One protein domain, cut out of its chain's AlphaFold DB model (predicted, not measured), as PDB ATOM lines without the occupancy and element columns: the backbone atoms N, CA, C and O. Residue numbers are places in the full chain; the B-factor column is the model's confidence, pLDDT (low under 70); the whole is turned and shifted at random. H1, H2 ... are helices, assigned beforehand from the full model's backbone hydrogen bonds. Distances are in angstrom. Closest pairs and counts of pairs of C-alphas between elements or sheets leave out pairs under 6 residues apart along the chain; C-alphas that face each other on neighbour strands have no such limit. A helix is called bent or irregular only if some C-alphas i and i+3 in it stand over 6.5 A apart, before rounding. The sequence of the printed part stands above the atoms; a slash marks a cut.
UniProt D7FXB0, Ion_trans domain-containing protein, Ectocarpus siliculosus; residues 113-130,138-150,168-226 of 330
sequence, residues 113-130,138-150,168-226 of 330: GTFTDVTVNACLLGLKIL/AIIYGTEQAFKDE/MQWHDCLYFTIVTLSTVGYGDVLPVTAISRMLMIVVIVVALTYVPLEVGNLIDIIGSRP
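Overview. This is residues 113 to 130, 138 to 150 and 168 to 226 of the 330 residues of the protein "Ion_trans domain-containing protein" of Ectocarpus siliculosus (UniProt D7FXB0). One long helix, H4, makes most of the length of a rod, with H1 beside its last part and H2 beside its first part, one after the other along it. The shorter H3 crosses this line steeply near the start of H2, and residues 182 to 193 lead back from it to the start of H4. The printed part has 90 residues with four named helices, H1, H2, H3 and H4 in chain order, and no named strand: all helix. It is loose, with a radius of gyration of the C-alphas of 17.0 A and spans of 58 by 23 by 19 A.

Along the chain. H1, residues 117 to 130, begins with C-alpha 117 at (23.112, 23.453, -41.300) and is 19.9 A long. H2, residues 138 to 150, is 19.3 A long and irregular: C-alphas 146 and 149 are 7.4 A apart. H3, residues 170 to 181, measures 16.4 A. H4, residues 194 to 224, measures 45.6 A, has a kink of 27 degrees near residue 205 and ends with C-alpha 224 at (20.085, 13.381, -37.958).

Arrangement. H1 touches H4 at residues 211 to 222 alone, closest at the C-alphas of Val 118 and Ile 222, 6.2 A, opposite ways at a shallow tilt of 8 degrees. H2, with residues 139 to 144 alone, touches H4, closest at the C-alphas of Ile 140 and Ser 196, 5.6 A, opposite ways at a shallow tilt of 5 degrees. H2 touches H3 at a steep tilt of 62 degrees, closest at the C-alphas of Tyr 141 and Cys 173, 6.1 A. H3 and H4 are close but not clearly touching; H1 is apart from H2 and H3. Every O i to N i+4 pair is within hydrogen-bond range in H1 and H3, against 7 of 9 in H2 and 25 of 27 in H4.

Size, cuts and confidence. The C-alphas farthest apart, those of Asp 149 and Pro 226, are 59.3 A apart. Residues 131 to 137 and 151 to 167 are not printed, with C-alpha gaps of 12.3 A and 15.6 A. The link from H3 to H4 is long, 12 residues. The model's pLDDT is under 70 at residues 113 to 116, 147 to 150 and 224 to 226.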
ATOM      1  N   GLY A 113      22.438  30.289 -48.152       51.47
ATOM      2  CA  GLY A 113      22.416  28.992 -48.854       51.47
ATOM      3  C   GLY A 113      23.770  28.416 -49.297       51.47
ATOM      4  O   GLY A 113      23.822  27.634 -50.241       51.47
ATOM      5  N   THR A 114      24.864  28.812 -48.650       54.28
ATOM      6  CA  THR A 114      26.235  28.351 -48.891       54.28
ATOM      7  C   THR A 114      26.802  27.511 -47.747       54.28
ATOM      8  O   THR A 114      27.788  26.810 -47.962       54.28
ATOM      9  N   PHE A 115      26.217  27.551 -46.544       60.25
ATOM     10  CA  PHE A 115      26.742  26.825 -45.385       60.25
ATOM     11  C   PHE A 115      25.874  25.626 -45.021       60.25
ATOM     12  O   PHE A 115      24.654  25.664 -45.120       60.25
ATOM     13  N   THR A 116      26.517  24.546 -44.573       65.06
ATOM     14  CA  THR A 116      25.780  23.373 -44.101       65.06
ATOM     15  C   THR A 116      25.113  23.683 -42.756       65.06
ATOM     16  O   THR A 116      25.745  24.309 -41.903       65.06
ATOM     17  N   ASP A 117      23.894  23.183 -42.525       70.00
ATOM     18  CA  ASP A 117      23.112  23.453 -41.300       70.00
ATOM     19  C   ASP A 117      23.893  23.195 -39.997       70.00
ATOM     20  O   ASP A 117      23.758  23.922 -39.019       70.00
ATOM     21  N   VAL A 118      24.781  22.199 -39.979       73.75
ATOM     22  CA  VAL A 118      25.665  21.904 -38.839       73.75
ATOM     23  C   VAL A 118      26.687  23.014 -38.605       73.75
ATOM     24  O   VAL A 118      26.867  23.446 -37.472       73.75
ATOM     25  N   THR A 119      27.363  23.485 -39.655       76.12
ATOM     26  CA  THR A 119      28.381  24.545 -39.551       76.12
ATOM     27  C   THR A 119      27.762  25.831 -39.015       76.12
ATOM     28  O   THR A 119      28.328  26.504 -38.156       76.12
ATOM     29  N   VAL A 120      26.564  26.129 -39.505       75.50
ATOM     30  CA  VAL A 120      25.724  27.237 -39.075       75.50
ATOM     31  C   VAL A 120      25.389  27.139 -37.588       75.50
ATOM     32  O   VAL A 120      25.713  28.051 -36.828       75.50
ATOM     33  N   ASN A 121      24.782  26.033 -37.162       75.56
ATOM     34  CA  ASN A 121      24.336  25.865 -35.784       75.56
ATOM     35  C   ASN A 121      25.511  25.783 -34.800       75.56
ATOM     36  O   ASN A 121      25.423  26.325 -33.702       75.56
ATOM     37  N   ALA A 122      26.648  25.216 -35.210       81.62
ATOM     38  CA  ALA A 122      27.879  25.232 -34.422       81.62
ATOM     39  C   ALA A 122      28.442  26.653 -34.242       81.62
ATOM     40  O   ALA A 122      28.843  27.026 -33.140       81.62
ATOM     41  N   CYS A 123      28.436  27.470 -35.300       78.31
ATOM     42  CA  CYS A 123      28.848  28.874 -35.220       78.31
ATOM     43  C   CYS A 123      27.921  29.678 -34.295       78.31
ATOM     44  O   CYS A 123      28.389  30.431 -33.442       78.31
ATOM     45  N   LEU A 124      26.604  29.465 -34.408       75.88
ATOM     46  CA  LEU A 124      25.610  30.102 -33.541       75.88
ATOM     47  C   LEU A 124      25.762  29.676 -32.081       75.88
ATOM     48  O   LEU A 124      25.688  30.530 -31.200       75.88
ATOM     49  N   LEU A 125      26.024  28.394 -31.814       81.75
ATOM     50  CA  LEU A 125      26.329  27.896 -30.474       81.75
ATOM     51  C   LEU A 125      27.552  28.614 -29.887       81.75
ATOM     52  O   LEU A 125      27.487  29.122 -28.768       81.75
ATOM     53  N   GLY A 126      28.638  28.722 -30.659       81.44
ATOM     54  CA  GLY A 126      29.837  29.456 -30.248       81.44
ATOM     55  C   GLY A 126      29.546  30.927 -29.938       81.44
ATOM     56  O   GLY A 126      29.962  31.433 -28.895       81.44
ATOM     57  N   LEU A 127      28.764  31.598 -30.791       75.94
ATOM     58  CA  LEU A 127      28.340  32.983 -30.579       75.94
ATOM     59  C   LEU A 127      27.497  33.130 -29.297       75.94
ATOM     60  O   LEU A 127      27.718  34.062 -28.527       75.94
ATOM     61  N   LYS A 128      26.557  32.204 -29.047       77.38
ATOM     62  CA  LYS A 128      25.690  32.172 -27.853       77.38
ATOM     63  C   LYS A 128      26.501  31.999 -26.569       77.38
ATOM     64  O   LYS A 128      26.277  32.741 -25.617       77.38
ATOM     65  N   ILE A 129      27.455  31.065 -26.552       83.44
ATOM     66  CA  ILE A 129      28.336  30.827 -25.397       83.44
ATOM     67  C   ILE A 129      29.234  32.047 -25.149       83.44
ATOM     68  O   ILE A 129      29.340  32.507 -24.014       83.44
ATOM     69  N   LEU A 130      29.826  32.621 -26.202       81.75
ATOM     70  CA  LEU A 130      30.626  33.842 -26.093       81.75
ATOM     71  C   LEU A 130      29.798  35.016 -25.548       81.75
ATOM     72  O   LEU A 130      30.254  35.740 -24.664       81.75
ATOM     73  N   ALA A 138      30.211  41.304 -17.640       77.31
ATOM     74  CA  ALA A 138      29.685  42.665 -17.530       77.31
ATOM     75  C   ALA A 138      28.738  42.863 -16.328       77.31
ATOM     76  O   ALA A 138      28.757  43.950 -15.750       77.31
ATOM     77  N   ILE A 139      27.953  41.843 -15.937       76.12
ATOM     78  CA  ILE A 139      27.140  41.834 -14.705       76.12
ATOM     79  C   ILE A 139      28.060  42.072 -13.530       76.12
ATOM     80  O   ILE A 139      27.898  43.061 -12.823       76.12
ATOM     81  N   ILE A 140      29.016  41.162 -13.357       80.50
ATOM     82  CA  ILE A 140      29.860  41.091 -12.173       80.50
ATOM     83  C   ILE A 140      30.666  42.377 -12.061       80.50
ATOM     84  O   ILE A 140      30.585  43.057 -11.042       80.50
ATOM     85  N   TYR A 141      31.323  42.785 -13.149       80.62
ATOM     86  CA  TYR A 141      32.064  44.040 -13.198       80.62
ATOM     87  C   TYR A 141      31.178  45.249 -12.857       80.62
ATOM     88  O   TYR A 141      31.547  46.096 -12.046       80.62
ATOM     89  N   GLY A 142      29.977  45.326 -13.440       75.62
ATOM     90  CA  GLY A 142      29.042  46.421 -13.193       75.62
ATOM     91  C   GLY A 142      28.507  46.457 -11.759       75.62
ATOM     92  O   GLY A 142      28.301  47.541 -11.216       75.62
ATOM     93  N   THR A 143      28.274  45.297 -11.141       75.12
ATOM     94  CA  THR A 143      27.819  45.191  -9.746       75.12
ATOM     95  C   THR A 143      28.928  45.517  -8.762       75.12
ATOM     96  O   THR A 143      28.700  46.320  -7.864       75.12
ATOM     97  N   GLU A 144      30.131  44.985  -8.976       77.31
ATOM     98  CA  GLU A 144      31.285  45.241  -8.111       77.31
ATOM     99  C   GLU A 144      31.638  46.730  -8.113       77.31
ATOM    100  O   GLU A 144      31.797  47.328  -7.056       77.31
ATOM    101  N   GLN A 145      31.640  47.377  -9.282       73.19
ATOM    102  CA  GLN A 145      31.936  48.809  -9.375       73.19
ATOM    103  C   GLN A 145      30.827  49.710  -8.822       73.19
ATOM    104  O   GLN A 145      31.102  50.831  -8.404       73.19
ATOM    105  N   ALA A 146      29.569  49.269  -8.853       70.75
ATOM    106  CA  ALA A 146      28.444  50.068  -8.371       70.75
ATOM    107  C   ALA A 146      28.260  49.993  -6.852       70.75
ATOM    108  O   ALA A 146      27.826  50.972  -6.254       70.75
ATOM    109  N   PHE A 147      28.571  48.843  -6.252       69.44
ATOM    110  CA  PHE A 147      28.422  48.599  -4.816       69.44
ATOM    111  C   PHE A 147      29.752  48.674  -4.056       69.44
ATOM    112  O   PHE A 147      29.794  48.425  -2.852       69.44
ATOM    113  N   LYS A 148      30.832  49.079  -4.737       65.06
ATOM    114  CA  LYS A 148      32.157  49.273  -4.143       65.06
ATOM    115  C   LYS A 148      32.115  50.177  -2.902       65.06
ATOM    116  O   LYS A 148      32.688  49.816  -1.883       65.06
ATOM    117  N   ASP A 149      31.377  51.287  -2.970       58.25
ATOM    118  CA  ASP A 149      31.282  52.275  -1.879       58.25
ATOM    119  C   ASP A 149      30.468  51.780  -0.667       58.25
ATOM    120  O   ASP A 149      30.628  52.292   0.435       58.25
ATOM    121  N   GLU A 150      29.599  50.779  -0.840       59.19
ATOM    122  CA  GLU A 150      28.764  50.243   0.249       59.19
ATOM    123  C   GLU A 150      29.505  49.174   1.076       59.19
ATOM    124  O   GLU A 150      29.067  48.808   2.167       59.19
ATOM    125  N   MET A 168      38.763  44.926  -8.882       73.62
ATOM    126  CA  MET A 168      38.700  43.936  -9.952       73.62
ATOM    127  C   MET A 168      38.641  44.648 -11.292       73.62
ATOM    128  O   MET A 168      37.732  45.442 -11.567       73.62
ATOM    129  N   GLN A 169      39.626  44.372 -12.134       84.19
ATOM    130  CA  GLN A 169      39.607  44.856 -13.496       84.19
ATOM    131  C   GLN A 169      38.639  44.008 -14.318       84.19
ATOM    132  O   GLN A 169      38.250  42.899 -13.950       84.19
ATOM    133  N   TRP A 170      38.239  44.525 -15.477       82.81
ATOM    134  CA  TRP A 170      37.299  43.819 -16.346       82.81
ATOM    135  C   TRP A 170      37.803  42.422 -16.748       82.81
ATOM    136  O   TRP A 170      37.016  41.481 -16.846       82.81
ATOM    137  N   HIS A 171      39.115  42.271 -16.947       87.81
ATOM    138  CA  HIS A 171      39.718  40.982 -17.279       87.81
ATOM    139  C   HIS A 171      39.713  39.985 -16.113       87.81
ATOM    140  O   HIS A 171      39.565  38.795 -16.372       87.81
ATOM    141  N   ASP A 172      39.782  40.445 -14.860       87.69
ATOM    142  CA  ASP A 172      39.656  39.573 -13.684       87.69
ATOM    143  C   ASP A 172      38.242  38.991 -13.611       87.69
ATOM    144  O   ASP A 172      38.055  37.789 -13.422       87.69
ATOM    145  N   CYS A 173      37.226  39.820 -13.880       86.56
ATOM    146  CA  CYS A 173      35.843  39.360 -13.987       86.56
ATOM    147  C   CYS A 173      35.646  38.381 -15.159       86.56
ATOM    148  O   CYS A 173      34.856  37.438 -15.044       86.56
ATOM    149  N   LEU A 174      36.344  38.589 -16.285       89.62
ATOM    150  CA  LEU A 174      36.302  37.681 -17.437       89.62
ATOM    151  C   LEU A 174      36.909  36.326 -17.081       89.62
ATOM    152  O   LEU A 174      36.303  35.288 -17.340       89.62
ATOM    153  N   TYR A 175      38.082  36.347 -16.456       92.44
ATOM    154  CA  TYR A 175      38.765  35.159 -15.976       92.44
ATOM    155  C   TYR A 175      37.892  34.378 -14.985       92.44
ATOM    156  O   TYR A 175      37.602  33.205 -15.229       92.44
ATOM    157  N   PHE A 176      37.363  35.046 -13.955       91.12
ATOM    158  CA  PHE A 176      36.445  34.440 -12.988       91.12
ATOM    159  C   PHE A 176      35.233  33.798 -13.672       91.12
ATOM    160  O   PHE A 176      34.856  32.665 -13.362       91.12
ATOM    161  N   THR A 177      34.643  34.493 -14.647       89.69
ATOM    162  CA  THR A 177      33.501  33.986 -15.412       89.69
ATOM    163  C   THR A 177      33.852  32.699 -16.158       89.69
ATOM    164  O   THR A 177      33.113  31.721 -16.070       89.69
ATOM    165  N   ILE A 178      34.967  32.679 -16.894       92.75
ATOM    166  CA  ILE A 178      35.382  31.518 -17.692       92.75
ATOM    167  C   ILE A 178      35.684  30.325 -16.779       92.75
ATOM    168  O   ILE A 178      35.208  29.221 -17.041       92.75
ATOM    169  N   VAL A 179      36.418  30.537 -15.688       93.75
ATOM    170  CA  VAL A 179      36.762  29.501 -14.697       93.75
ATOM    171  C   VAL A 179      35.517  28.940 -14.005       93.75
ATOM    172  O   VAL A 179      35.426  27.737 -13.760       93.75
ATOM    173  N   THR A 180      34.527  29.787 -13.729       92.50
ATOM    174  CA  THR A 180      33.274  29.371 -13.084       92.50
ATOM    175  C   THR A 180      32.355  28.628 -14.052       92.50
ATOM    176  O   THR A 180      31.861  27.551 -13.726       92.50
ATOM    177  N   LEU A 181      32.146  29.156 -15.263       90.31
ATOM    178  CA  LEU A 181      31.283  28.530 -16.274       90.31
ATOM    179  C   LEU A 181      31.875  27.233 -16.837       90.31
ATOM    180  O   LEU A 181      31.126  26.347 -17.240       90.31
ATOM    181  N   SER A 182      33.203  27.097 -16.830       91.31
ATOM    182  CA  SER A 182      33.888  25.832 -17.130       91.31
ATOM    183  C   SER A 182      33.855  24.830 -15.975       91.31
ATOM    184  O   SER A 182      34.384  23.731 -16.118       91.31
ATOM    185  N   THR A 183      33.223  25.171 -14.846       92.38
ATOM    186  CA  THR A 183      33.124  24.341 -13.632       92.38
ATOM    187  C   THR A 183      34.469  24.015 -12.969       92.38
ATOM    188  O   THR A 183      34.542  23.094 -12.162       92.38
ATOM    189  N   VAL A 184      35.529  24.775 -13.276       95.12
ATOM    190  CA  VAL A 184      36.867  24.591 -12.688       95.12
ATOM    191  C   VAL A 184      36.933  25.184 -11.281       95.12
ATOM    192  O   VAL A 184      37.314  24.492 -10.346       95.12
ATOM    193  N   GLY A 185      36.540  26.453 -11.127       91.00
ATOM    194  CA  GLY A 185      36.411  27.108  -9.820       91.00
ATOM    195  C   GLY A 185      37.697  27.180  -8.982       91.00
ATOM    196  O   GLY A 185      37.706  26.689  -7.859       91.00
ATOM    197  N   TYR A 186      38.762  27.819  -9.485       90.44
ATOM    198  CA  TYR A 186      40.032  27.962  -8.749       90.44
ATOM    199  C   TYR A 186      39.908  28.697  -7.404       90.44
ATOM    200  O   TYR A 186      40.647  28.383  -6.475       90.44
ATOM    201  N   GLY A 187      38.975  29.649  -7.291       85.38
ATOM    202  CA  GLY A 187      38.731  30.405  -6.057       85.38
ATOM    203  C   GLY A 187      39.766  31.494  -5.750       85.38
ATOM    204  O   GLY A 187      39.774  32.028  -4.650       85.38
ATOM    205  N   ASP A 188      40.620  31.828  -6.712       84.19
ATOM    206  CA  ASP A 188      41.653  32.867  -6.654       84.19
ATOM    207  C   ASP A 188      41.101  34.284  -6.879       84.19
ATOM    208  O   ASP A 188      41.536  35.240  -6.246       84.19
ATOM    209  N   VAL A 189      40.109  34.418  -7.758       85.38
ATOM    210  CA  VAL A 189      39.361  35.657  -7.992       85.38
ATOM    211  C   VAL A 189      37.916  35.406  -7.581       85.38
ATOM    212  O   VAL A 189      37.289  34.478  -8.082       85.38
ATOM    213  N   LEU A 190      37.372  36.209  -6.660       83.56
ATOM    214  CA  LEU A 190      36.019  36.017  -6.129       83.56
ATOM    215  C   LEU A 190      35.250  37.341  -6.020       83.56
ATOM    216  O   LEU A 190      35.788  38.295  -5.462       83.56
ATOM    217  N   PRO A 191      33.984  37.410  -6.473       81.62
ATOM    218  CA  PRO A 191      33.152  38.590  -6.266       81.62
ATOM    219  C   PRO A 191      33.065  38.951  -4.778       81.62
ATOM    220  O   PRO A 191      32.807  38.084  -3.930       81.62
ATOM    221  N   VAL A 192      33.261  40.227  -4.448       79.81
ATOM    222  CA  VAL A 192      33.285  40.703  -3.058       79.81
ATOM    223  C   VAL A 192      31.874  41.056  -2.594       79.81
ATOM    224  O   VAL A 192      31.482  40.718  -1.476       79.81
ATOM    225  N   THR A 193      31.072  41.673  -3.464       78.88
ATOM    226  CA  THR A 193      29.750  42.192  -3.096       78.88
ATOM    227  C   THR A 193      28.704  41.077  -2.943       78.88
ATOM    228  O   THR A 193      28.655  40.103  -3.695       78.88
ATOM    229  N   ALA A 194      27.799  41.206  -1.965       80.56
ATOM    230  CA  ALA A 194      26.741  40.209  -1.742       80.56
ATOM    231  C   ALA A 194      25.784  40.086  -2.946       80.56
ATOM    232  O   ALA A 194      25.303  38.998  -3.270       80.56
ATOM    233  N   ILE A 195      25.539  41.203  -3.637       77.94
ATOM    234  CA  ILE A 195      24.653  41.273  -4.803       77.94
ATOM    235  C   ILE A 195      25.270  40.546  -6.002       77.94
ATOM    236  O   ILE A 195      24.572  39.771  -6.658       77.94
ATOM    237  N   SER A 196      26.566  40.733  -6.276       79.69
ATOM    238  CA  SER A 196      27.238  40.023  -7.370       79.69
ATOM    239  C   SER A 196      27.276  38.512  -7.115       79.69
ATOM    240  O   SER A 196      27.008  37.735  -8.031       79.69
ATOM    241  N   ARG A 197      27.487  38.085  -5.860       84.38
ATOM    242  CA  ARG A 197      27.406  36.673  -5.445       84.38
ATOM    243  C   ARG A 197      26.016  36.085  -5.677       84.38
ATOM    244  O   ARG A 197      25.900  35.013  -6.267       84.38
ATOM    245  N   MET A 198      24.957  36.785  -5.265       83.94
ATOM    246  CA  MET A 198      23.576  36.327  -5.467       83.94
ATOM    247  C   MET A 198      23.228  36.206  -6.957       83.94
ATOM    248  O   MET A 198      22.628  35.217  -7.378       83.94
ATOM    249  N   LEU A 199      23.642  37.180  -7.770       81.06
ATOM    250  CA  LEU A 199      23.448  37.135  -9.218       81.06
ATOM    251  C   LEU A 199      24.243  35.999  -9.866       81.06
ATOM    252  O   LEU A 199      23.722  35.334 -10.761       81.06
ATOM    253  N   MET A 200      25.458  35.724  -9.387       85.31
ATOM    254  CA  MET A 200      26.271  34.617  -9.886       85.31
ATOM    255  C   MET A 200      25.579  33.267  -9.677       85.31
ATOM    256  O   MET A 200      25.589  32.439 -10.582       85.31
ATOM    257  N   ILE A 201      24.905  33.059  -8.541       88.69
ATOM    258  CA  ILE A 201      24.134  31.830  -8.287       88.69
ATOM    259  C   ILE A 201      23.062  31.632  -9.366       88.69
ATOM    260  O   ILE A 201      22.964  30.555  -9.954       88.69
ATOM    261  N   VAL A 202      22.286  32.677  -9.671       85.31
ATOM    262  CA  VAL A 202      21.242  32.619 -10.708       85.31
ATOM    263  C   VAL A 202      21.854  32.338 -12.080       85.31
ATOM    264  O   VAL A 202      21.368  31.481 -12.817       85.31
ATOM    265  N   VAL A 203      22.948  33.025 -12.413       82.88
ATOM    266  CA  VAL A 203      23.665  32.847 -13.679       82.88
ATOM    267  C   VAL A 203      24.193  31.422 -13.841       82.88
ATOM    268  O   VAL A 203      24.060  30.864 -14.926       82.88
ATOM    269  N   ILE A 204      24.760  30.820 -12.790       88.75
ATOM    270  CA  ILE A 204      25.261  29.438 -12.833       88.75
ATOM    271  C   ILE A 204      24.118  28.480 -13.176       88.75
ATOM    272  O   ILE A 204      24.268  27.652 -14.069       88.75
ATOM    273  N   VAL A 205      22.955  28.625 -12.532       89.19
ATOM    274  CA  VAL A 205      21.781  27.779 -12.813       89.19
ATOM    275  C   VAL A 205      21.323  27.929 -14.267       89.19
ATOM    276  O   VAL A 205      21.058  26.931 -14.942       89.19
ATOM    277  N   VAL A 206      21.271  29.160 -14.782       82.31
ATOM    278  CA  VAL A 206      20.919  29.417 -16.187       82.31
ATOM    279  C   VAL A 206      21.957  28.815 -17.134       82.31
ATOM    280  O   VAL A 206      21.588  28.158 -18.099       82.31
ATOM    281  N   ALA A 207      23.251  28.980 -16.867       85.88
ATOM    282  CA  ALA A 207      24.304  28.460 -17.732       85.88
ATOM    283  C   ALA A 207      24.327  26.924 -17.768       85.88
ATOM    284  O   ALA A 207      24.414  26.339 -18.848       85.88
ATOM    285  N   LEU A 208      24.183  26.277 -16.607       88.94
ATOM    286  CA  LEU A 208      24.155  24.817 -16.481       88.94
ATOM    287  C   LEU A 208      22.924  24.179 -17.133       88.94
ATOM    288  O   LEU A 208      22.974  23.010 -17.496       88.94
ATOM    289  N   THR A 209      21.828  24.919 -17.298       86.38
ATOM    290  CA  THR A 209      20.628  24.428 -17.994       86.38
ATOM    291  C   THR A 209      20.663  24.754 -19.483       86.38
ATOM    292  O   THR A 209      20.404  23.890 -20.315       86.38
ATOM    293  N   TYR A 210      21.033  25.982 -19.838       84.00
ATOM    294  CA  TYR A 210      20.992  26.476 -21.210       84.00
ATOM    295  C   TYR A 210      22.079  25.871 -22.108       84.00
ATOM    296  O   TYR A 210      21.781  25.441 -23.222       84.00
ATOM    297  N   VAL A 211      23.335  25.809 -21.644       86.94
ATOM    298  CA  VAL A 211      24.457  25.348 -22.482       86.94
ATOM    299  C   VAL A 211      24.285  23.883 -22.914       86.94
ATOM    300  O   VAL A 211      24.413  23.618 -24.111       86.94
ATOM    301  N   PRO A 212      23.938  22.928 -22.026       89.81
ATOM    302  CA  PRO A 212      23.745  21.538 -22.438       89.81
ATOM    303  C   PRO A 212      22.579  21.332 -23.407       89.81
ATOM    304  O   PRO A 212      22.695  20.503 -24.305       89.81
ATOM    305  N   LEU A 213      21.483  22.091 -23.271       86.62
ATOM    306  CA  LEU A 213      20.343  22.016 -24.194       86.62
ATOM    307  C   LEU A 213      20.750  22.402 -25.621       86.62
ATOM    308  O   LEU A 213      20.429  21.705 -26.580       86.62
ATOM    309  N   GLU A 214      21.501  23.489 -25.761       83.00
ATOM    310  CA  GLU A 214      21.973  23.966 -27.063       83.00
ATOM    311  C   GLU A 214      23.017  23.024 -27.684       83.00
ATOM    312  O   GLU A 214      22.995  22.774 -28.891       83.00
ATOM    313  N   VAL A 215      23.896  22.439 -26.863       88.31
ATOM    314  CA  VAL A 215      24.826  21.388 -27.309       88.31
ATOM    315  C   VAL A 215      24.062  20.138 -27.759       88.31
ATOM    316  O   VAL A 215      24.397  19.572 -28.798       88.31
ATOM    317  N   GLY A 216      23.020  19.731 -27.028       87.12
ATOM    318  CA  GLY A 216      22.152  18.606 -27.385       87.12
ATOM    319  C   GLY A 216      21.485  18.804 -28.745       87.12
ATOM    320  O   GLY A 216      21.624  17.952 -29.618       87.12
ATOM    321  N   ASN A 217      20.893  19.979 -28.976       83.19
ATOM    322  CA  ASN A 217      20.312  20.334 -30.274       83.19
ATOM    323  C   ASN A 217      21.340  20.227 -31.413       83.19
ATOM    324  O   ASN A 217      21.030  19.724 -32.492       83.19
ATOM    325  N   LEU A 218      22.584  20.667 -31.188       84.50
ATOM    326  CA  LEU A 218      23.646  20.539 -32.187       84.50
ATOM    327  C   LEU A 218      24.010  19.069 -32.452       84.50
ATOM    328  O   LEU A 218      24.190  18.688 -33.611       84.50
ATOM    329  N   ILE A 219      24.106  18.245 -31.406       85.19
ATOM    330  CA  ILE A 219      24.365  16.805 -31.529       85.19
ATOM    331  C   ILE A 219      23.243  16.128 -32.317       85.19
ATOM    332  O   ILE A 219      23.538  15.326 -33.201       85.19
ATOM    333  N   ASP A 220      21.985  16.487 -32.069       82.81
ATOM    334  CA  ASP A 220      20.834  15.940 -32.786       82.81
ATOM    335  C   ASP A 220      20.854  16.324 -34.266       82.81
ATOM    336  O   ASP A 220      20.609  15.477 -35.128       82.81
ATOM    337  N   ILE A 221      21.223  17.564 -34.600       78.50
ATOM    338  CA  ILE A 221      21.382  18.008 -35.995       78.50
ATOM    339  C   ILE A 221      22.528  17.247 -36.678       78.50
ATOM    340  O   ILE A 221      22.403  16.830 -37.831       78.50
ATOM    341  N   ILE A 222      23.640  17.021 -35.972       79.12
ATOM    342  CA  ILE A 222      24.764  16.218 -36.474       79.12
ATOM    343  C   ILE A 222      24.346  14.749 -36.656       79.12
ATOM    344  O   ILE A 222      24.696  14.136 -37.664       79.12
ATOM    345  N   GLY A 223      23.593  14.188 -35.709       72.62
ATOM    346  CA  GLY A 223      23.149  12.794 -35.694       72.62
ATOM    347  C   GLY A 223      22.023  12.487 -36.681       72.62
ATOM    348  O   GLY A 223      21.970  11.383 -37.221       72.62
ATOM    349  N   SER A 224      21.168  13.471 -36.970       68.50
ATOM    350  CA  SER A 224      20.085  13.381 -37.958       68.50
ATOM    351  C   SER A 224      20.606  13.371 -39.393       68.50
ATOM    352  O   SER A 224      19.893  12.964 -40.315       68.50
ATOM    353  N   ARG A 225      21.870  13.765 -39.614       63.66
ATOM    354  CA  ARG A 225      22.500  13.560 -40.915       63.66
ATOM    355  C   ARG A 225      22.680  12.065 -41.148       63.66
ATOM    356  O   ARG A 225      23.238  11.374 -40.296       63.66
ATOM    357  N   PRO A 226      22.269  11.539 -42.315       57.03
ATOM    358  CA  PRO A 226      22.565  10.162 -42.656       57.03
ATOM    359  C   PRO A 226      24.084   9.961 -42.601       57.03
ATOM    360  O   PRO A 226      24.795  10.411 -43.498       57.03
TER     361      PRO A 226